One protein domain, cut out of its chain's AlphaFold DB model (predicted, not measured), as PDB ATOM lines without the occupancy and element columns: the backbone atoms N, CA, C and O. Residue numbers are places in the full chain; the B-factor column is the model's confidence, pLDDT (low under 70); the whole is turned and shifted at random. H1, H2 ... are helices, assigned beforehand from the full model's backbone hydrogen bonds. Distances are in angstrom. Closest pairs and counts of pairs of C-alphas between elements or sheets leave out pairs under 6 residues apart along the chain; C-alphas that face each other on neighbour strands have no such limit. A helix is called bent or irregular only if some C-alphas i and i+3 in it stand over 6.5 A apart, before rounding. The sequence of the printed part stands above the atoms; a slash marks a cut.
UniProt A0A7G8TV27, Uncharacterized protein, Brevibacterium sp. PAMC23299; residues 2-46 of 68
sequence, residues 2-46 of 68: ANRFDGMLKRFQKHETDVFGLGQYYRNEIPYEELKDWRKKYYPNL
ATOM      1  N   ALA A   2     141.178 286.552-124.396       71.81
ATOM      2  CA  ALA A   2     141.718 286.686-125.757       71.81
ATOM      3  C   ALA A   2     143.211 287.075-125.795       71.81
ATOM      4  O   ALA A   2     144.026 286.312-126.288       71.81
ATOM      5  N   ASN A   3     143.614 288.151-125.110       82.81
ATOM      6  CA  ASN A   3     145.018 288.599-125.131       82.81
ATOM      7  C   ASN A   3     146.023 287.579-124.555       82.81
ATOM      8  O   ASN A   3     147.179 287.547-124.973       82.81
ATOM      9  N   ARG A   4     145.612 286.749-123.579       89.69
ATOM     10  CA  ARG A   4     146.488 285.693-123.031       89.69
ATOM     11  C   ARG A   4     146.624 284.543-124.022       89.69
ATOM     12  O   ARG A   4     147.719 284.015-124.185       89.69
ATOM     13  N   PHE A   5     145.517 284.184-124.666       90.62
ATOM     14  CA  PHE A   5     145.486 283.151-125.687       90.62
ATOM     15  C   PHE A   5     146.340 283.539-126.892       90.62
ATOM     16  O   PHE A   5     147.229 282.780-127.255       90.62
ATOM     17  N   ASP A   6     146.171 284.749-127.426       91.44
ATOM     18  CA  ASP A   6     146.967 285.241-128.554       91.44
ATOM     19  C   ASP A   6     148.460 285.264-128.225       91.44
ATOM     20  O   ASP A   6     149.294 284.848-129.028       91.44
ATOM     21  N   GLY A   7     148.821 285.714-127.018       93.88
ATOM     22  CA  GLY A   7     150.210 285.709-126.565       93.88
ATOM     23  C   GLY A   7     150.799 284.298-126.473       93.88
ATOM     24  O   GLY A   7     151.946 284.080-126.862       93.88
ATOM     25  N   MET A   8     150.020 283.337-125.977       94.50
ATOM     26  CA  MET A   8     150.405 281.926-125.927       94.50
ATOM     27  C   MET A   8     150.536 281.333-127.337       94.50
ATOM     28  O   MET A   8     151.563 280.727-127.637       94.50
ATOM     29  N   LEU A   9     149.551 281.559-128.211       94.88
ATOM     30  CA  LEU A   9     149.559 281.083-129.592       94.88
ATOM     31  C   LEU A   9     150.783 281.611-130.345       94.88
ATOM     32  O   LEU A   9     151.523 280.824-130.924       94.88
ATOM     33  N   LYS A  10     151.079 282.913-130.237       95.12
ATOM     34  CA  LYS A  10     152.266 283.520-130.859       95.12
ATOM     35  C   LYS A  10     153.574 282.908-130.361       95.12
ATOM     36  O   LYS A  10     154.508 282.750-131.141       95.12
ATOM     37  N   ARG A  11     153.671 282.553-129.073       96.50
ATOM     38  CA  ARG A  11     154.853 281.857-128.532       96.50
ATOM     39  C   ARG A  11     154.988 280.462-129.131       96.50
ATOM     40  O   ARG A  11     156.077 280.099-129.560       96.50
ATOM     41  N   PHE A  12     153.897 279.708-129.199       96.94
ATOM     42  CA  PHE A  12     153.885 278.382-129.812       96.94
ATOM     43  C   PHE A  12     154.238 278.431-131.300       96.94
ATOM     44  O   PHE A  12     155.103 277.678-131.734       96.94
ATOM     45  N   GLN A  13     153.668 279.370-132.053       96.94
ATOM     46  CA  GLN A  13     153.992 279.611-133.461       96.94
ATOM     47  C   GLN A  13     155.461 279.983-133.666       96.94
ATOM     48  O   GLN A  13     156.126 279.390-134.509       96.94
ATOM     49  N   LYS A  14     156.002 280.900-132.850       97.31
ATOM     50  CA  LYS A  14     157.417 281.302-132.907       97.31
ATOM     51  C   LYS A  14     158.377 280.127-132.688       97.31
ATOM     52  O   LYS A  14     159.474 280.132-133.234       97.31
ATOM     53  N   HIS A  15     157.985 279.159-131.864       97.12
ATOM     54  CA  HIS A  15     158.782 277.968-131.566       97.12
ATOM     55  C   HIS A  15     158.407 276.753-132.420       97.12
ATOM     56  O   HIS A  15     158.878 275.657-132.136       97.12
ATOM     57  N   GLU A  16     157.573 276.935-133.450       96.62
ATOM     58  CA  GLU A  16     157.105 275.858-134.328       96.62
ATOM     59  C   GLU A  16     156.376 274.726-133.566       96.62
ATOM     60  O   GLU A  16     156.250 273.602-134.050       96.62
ATOM     61  N   THR A  17     155.852 275.005-132.369       96.38
ATOM     62  CA  THR A  17     155.208 274.009-131.508       96.38
ATOM     63  C   THR A  17     153.701 273.991-131.748       96.38
ATOM     64  O   THR A  17     152.962 274.838-131.250       96.38
ATOM     65  N   ASP A  18     153.212 272.993-132.479       94.44
ATOM     66  CA  ASP A  18     151.777 272.783-132.713       94.44
ATOM     67  C   ASP A  18     151.130 271.974-131.572       94.44
ATOM     68  O   ASP A  18     150.838 270.788-131.713       94.44
ATOM     69  N   VAL A  19     150.958 272.614-130.409       93.00
ATOM     70  CA  VAL A  19     150.411 271.990-129.182       93.00
ATOM     71  C   VAL A  19     148.954 271.549-129.354       93.00
ATOM     72  O   VAL A  19     148.527 270.573-128.744       93.00
ATOM     73  N   PHE A  20     148.189 272.255-130.187       93.00
ATOM     74  CA  PHE A  20     146.772 271.971-130.426       93.00
ATOM     75  C   PHE A  20     146.540 270.954-131.551       93.00
ATOM     76  O   PHE A  20     145.399 270.574-131.795       93.00
ATOM     77  N   GLY A  21     147.601 270.511-132.236       93.81
ATOM     78  CA  GLY A  21     147.504 269.549-133.331       93.81
ATOM     79  C   GLY A  21     146.761 270.088-134.556       93.81
ATOM     80  O   GLY A  21     146.162 269.304-135.293       93.81
ATOM     81  N   LEU A  22     146.794 271.404-134.794       95.00
ATOM     82  CA  LEU A  22     146.065 272.056-135.887       95.00
ATOM     83  C   LEU A  22     146.495 271.533-137.262       95.00
ATOM     84  O   LEU A  22     145.682 271.473-138.180       95.00
ATOM     85  N   GLY A  23     147.738 271.070-137.406       93.94
ATOM     86  CA  GLY A  23     148.205 270.456-138.649       93.94
ATOM     87  C   GLY A  23     147.444 269.190-139.033       93.94
ATOM     88  O   GLY A  23     147.353 268.879-140.215       93.94
ATOM     89  N   GLN A  24     146.858 268.469-138.067       93.56
ATOM     90  CA  GLN A  24     146.000 267.321-138.380       93.56
ATOM     91  C   GLN A  24     144.661 267.762-138.969       93.56
ATOM     92  O   GLN A  24     144.156 267.103-139.871       93.56
ATOM     93  N   TYR A  25     144.118 268.888-138.505       94.12
ATOM     94  CA  TYR A  25     142.881 269.446-139.043       94.12
ATOM     95  C   TYR A  25     143.046 269.863-140.513       94.12
ATOM     96  O   TYR A  25     142.206 269.534-141.344       94.12
ATOM     97  N   TYR A  26     144.168 270.501-140.859       93.75
ATOM     98  CA  TYR A  26     144.464 270.934-142.232       93.75
ATOM     99  C   TYR A  26     145.142 269.867-143.101       93.75
ATOM    100  O   TYR A  26     145.501 270.145-144.243       93.75
ATOM    101  N   ARG A  27     145.325 268.640-142.601       93.31
ATOM    102  CA  ARG A  27     146.106 267.603-143.293       93.31
ATOM    103  C   ARG A  27     145.573 267.266-144.686       93.31
ATOM    104  O   ARG A  27     146.360 266.938-145.564       93.31
ATOM    105  N   ASN A  28     144.257 267.333-144.866       94.69
ATOM    106  CA  ASN A  28     143.607 267.027-146.142       94.69
ATOM    107  C   ASN A  28     143.604 268.219-147.111       94.69
ATOM    108  O   ASN A  28     143.408 268.025-148.305       94.69
ATOM    109  N   GLU A  29     143.845 269.430-146.606       94.81
ATOM    110  CA  GLU A  29     143.869 270.672-147.388       94.81
ATOM    111  C   GLU A  29     145.280 271.007-147.896       94.81
ATOM    112  O   GLU A  29     145.451 271.819-148.802       94.81
ATOM    113  N   ILE A  30     146.309 270.391-147.306       94.19
ATOM    114  CA  ILE A  30     147.716 270.630-147.635       94.19
ATOM    115  C   ILE A  30     148.253 269.435-148.434       94.19
ATOM    116  O   ILE A  30     148.137 268.296-147.974       94.19
ATOM    117  N   PRO A  31     148.890 269.660-149.600       95.06
ATOM    118  CA  PRO A  31     149.522 268.593-150.366       95.06
ATOM    119  C   PRO A  31     150.510 267.785-149.519       95.06
ATOM    120  O   PRO A  31     151.279 268.349-148.740       95.06
ATOM    121  N   TYR A  32     150.534 266.463-149.713       93.12
ATOM    122  CA  TYR A  32     151.338 265.545-148.896       93.12
ATOM    123  C   TYR A  32     152.812 265.966-148.781       93.12
ATOM    124  O   TYR A  32     153.377 265.972-147.688       93.12
ATOM    125  N   GLU A  33     153.406 266.399-149.894       95.06
ATOM    126  CA  GLU A  33     154.804 266.837-149.955       95.06
ATOM    127  C   GLU A  33     155.103 268.092-149.130       95.06
ATOM    128  O   GLU A  33     156.247 268.309-148.729       95.06
ATOM    129  N   GLU A  34     154.085 268.907-148.856       95.62
ATOM    130  CA  GLU A  34     154.195 270.139-148.080       95.62
ATOM    131  C   GLU A  34     153.847 269.945-146.599       95.62
ATOM    132  O   GLU A  34     154.193 270.791-145.771       95.62
ATOM    133  N   LEU A  35     153.222 268.820-146.225       93.88
ATOM    134  CA  LEU A  35     152.867 268.524-144.831       93.88
ATOM    135  C   LEU A  35     154.089 268.503-143.910       93.88
ATOM    136  O   LEU A  35     153.999 268.916-142.752       93.88
ATOM    137  N   LYS A  36     155.245 268.064-144.424       93.94
ATOM    138  CA  LYS A  36     156.519 268.064-143.685       93.94
ATOM    139  C   LYS A  36     156.939 269.469-143.236       93.94
ATOM    140  O   LYS A  36     157.584 269.612-142.200       93.94
ATOM    141  N   ASP A  37     156.505 270.491-143.973       96.12
ATOM    142  CA  ASP A  37     156.826 271.893-143.731       96.12
ATOM    143  C   ASP A  37     155.684 272.651-143.034       96.12
ATOM    144  O   ASP A  37     155.805 273.858-142.818       96.12
ATOM    145  N   TRP A  38     154.611 271.964-142.604       96.12
ATOM    146  CA  TRP A  38     153.474 272.535-141.860       96.12
ATOM    147  C   TRP A  38     153.902 273.559-140.803       96.12
ATOM    148  O   TRP A  38     153.487 274.719-140.841       96.12
ATOM    149  N   ARG A  39     154.773 273.134-139.881       96.75
ATOM    150  CA  ARG A  39     155.177 273.936-138.716       96.75
ATOM    151  C   ARG A  39     156.042 275.144-139.075       96.75
ATOM    152  O   ARG A  39     156.061 276.100-138.311       96.75
ATOM    153  N   LYS A  40     156.718 275.101-140.225       96.69
ATOM    154  CA  LYS A  40     157.652 276.135-140.694       96.69
ATOM    155  C   LYS A  40     156.997 277.139-141.634       96.69
ATOM    156  O   LYS A  40     157.250 278.333-141.537       96.69
ATOM    157  N   LYS A  41     156.168 276.653-142.558       95.75
ATOM    158  CA  LYS A  41     155.601 277.440-143.662       95.75
ATOM    159  C   LYS A  41     154.199 277.958-143.349       95.75
ATOM    160  O   LYS A  41     153.897 279.116-143.624       95.75
ATOM    161  N   TYR A  42     153.348 277.114-142.771       96.25
ATOM    162  CA  TYR A  42     151.917 277.396-142.637       96.25
ATOM    163  C   TYR A  42     151.547 277.847-141.227       96.25
ATOM    164  O   TYR A  42     150.955 278.908-141.050       96.25
ATOM    165  N   TYR A  43     151.953 277.082-140.213       97.00
ATOM    166  CA  TYR A  43     151.580 277.322-138.821       97.00
ATOM    167  C   TYR A  43     151.946 278.721-138.285       97.00
ATOM    168  O   TYR A  43     151.100 279.310-137.607       97.00
ATOM    169  N   PRO A  44     153.118 279.318-138.604       96.50
ATOM    170  CA  PRO A  44     153.458 280.660-138.124       96.50
ATOM    171  C   PRO A  44     152.552 281.767-138.674       96.50
ATOM    172  O   PRO A  44     152.464 282.834-138.072       96.50
ATOM    173  N   ASN A  45     151.877 281.505-139.797       94.81
ATOM    174  CA  ASN A  45     150.988 282.441-140.484       94.81
ATOM    175  C   ASN A  45     149.503 282.159-140.205       94.81
ATOM    176  O   ASN A  45     148.635 282.851-140.729       94.81
ATOM    177  N   LEU A  46     149.195 281.132-139.406       94.38
ATOM    178  CA  LEU A  46     147.823 280.756-139.096       94.38
ATOM    179  C   LEU A  46     147.177 281.788-138.162       94.38
ATOM    180  O   LEU A  46     147.634 282.010-137.040       94.38
TER     181      LEU A  46
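Overview. This is residues 2 to 46 of the 68 residues of an uncharacterized protein of Brevibacterium sp. PAMC23299 (UniProt A0A7G8TV27). A helical arm, H1, makes one end of a rod, and the rest of the printed part runs out from it through H2 to H3 at the far end and folds back, with H4 returning to residues 10 to 14 of H1. Residues 2 to 8 of H1 stick out free. The printed part has 45 residues with four named helices, in the order H1, H2, H3, H4, and no named strand; the class is all helix. It is only just compact, close to loose, with a radius of gyration of the C-alphas of 10.9 A, and spans 33 by 16 by 14 A.

Arrangement. H1, residues 2 to 14, touches H4, residues 38 to 45, with its residues 10 to 14 alone; the closest C-alphas, of Gln 13 and Pro 44, are 4.8 A apart. They run opposite ways at a tilt of 38 degrees, only just steep. H4 only just touches H2, residues 22 to 25, with 3 pairs of C-alphas within 8 A, the closest being Gly 23 and Trp 38 at 6.5 A. H2 is close to but not clearly touching H3, residues 32 to 35; their closest C-alphas, of Gly 23 and Leu 35, are 8.0 A apart. H3 and H4 meet only through their link. H1 is apart from H2 and H3. In H1 every O i to N i+4 pair is within hydrogen-bond range; in H4 1 of 4 is, beside 1 of 5 O i to N i+3 pairs, and H2 and H3 are too short for an i+4 pair.

Along the chain. H1 is 18.1 A long and begins at C-alpha 2 (141.718, 286.686, -125.757). H2 and H3 have four residues each and are 5.2 A and 5.3 A long. H4, 10.3 A long, ends at C-alpha 45 (150.988, 282.441, -140.484); it is irregular, but only just, with C-alphas 41 and 44 6.8 A apart.

Size, cuts and confidence. The C-alphas farthest apart, of Asn 3 and Glu 33, are 34.4 A apart. The printed part has no cut; the H3 to H4 link is tight, the others short. No printed residue is under 70 in pLDDT.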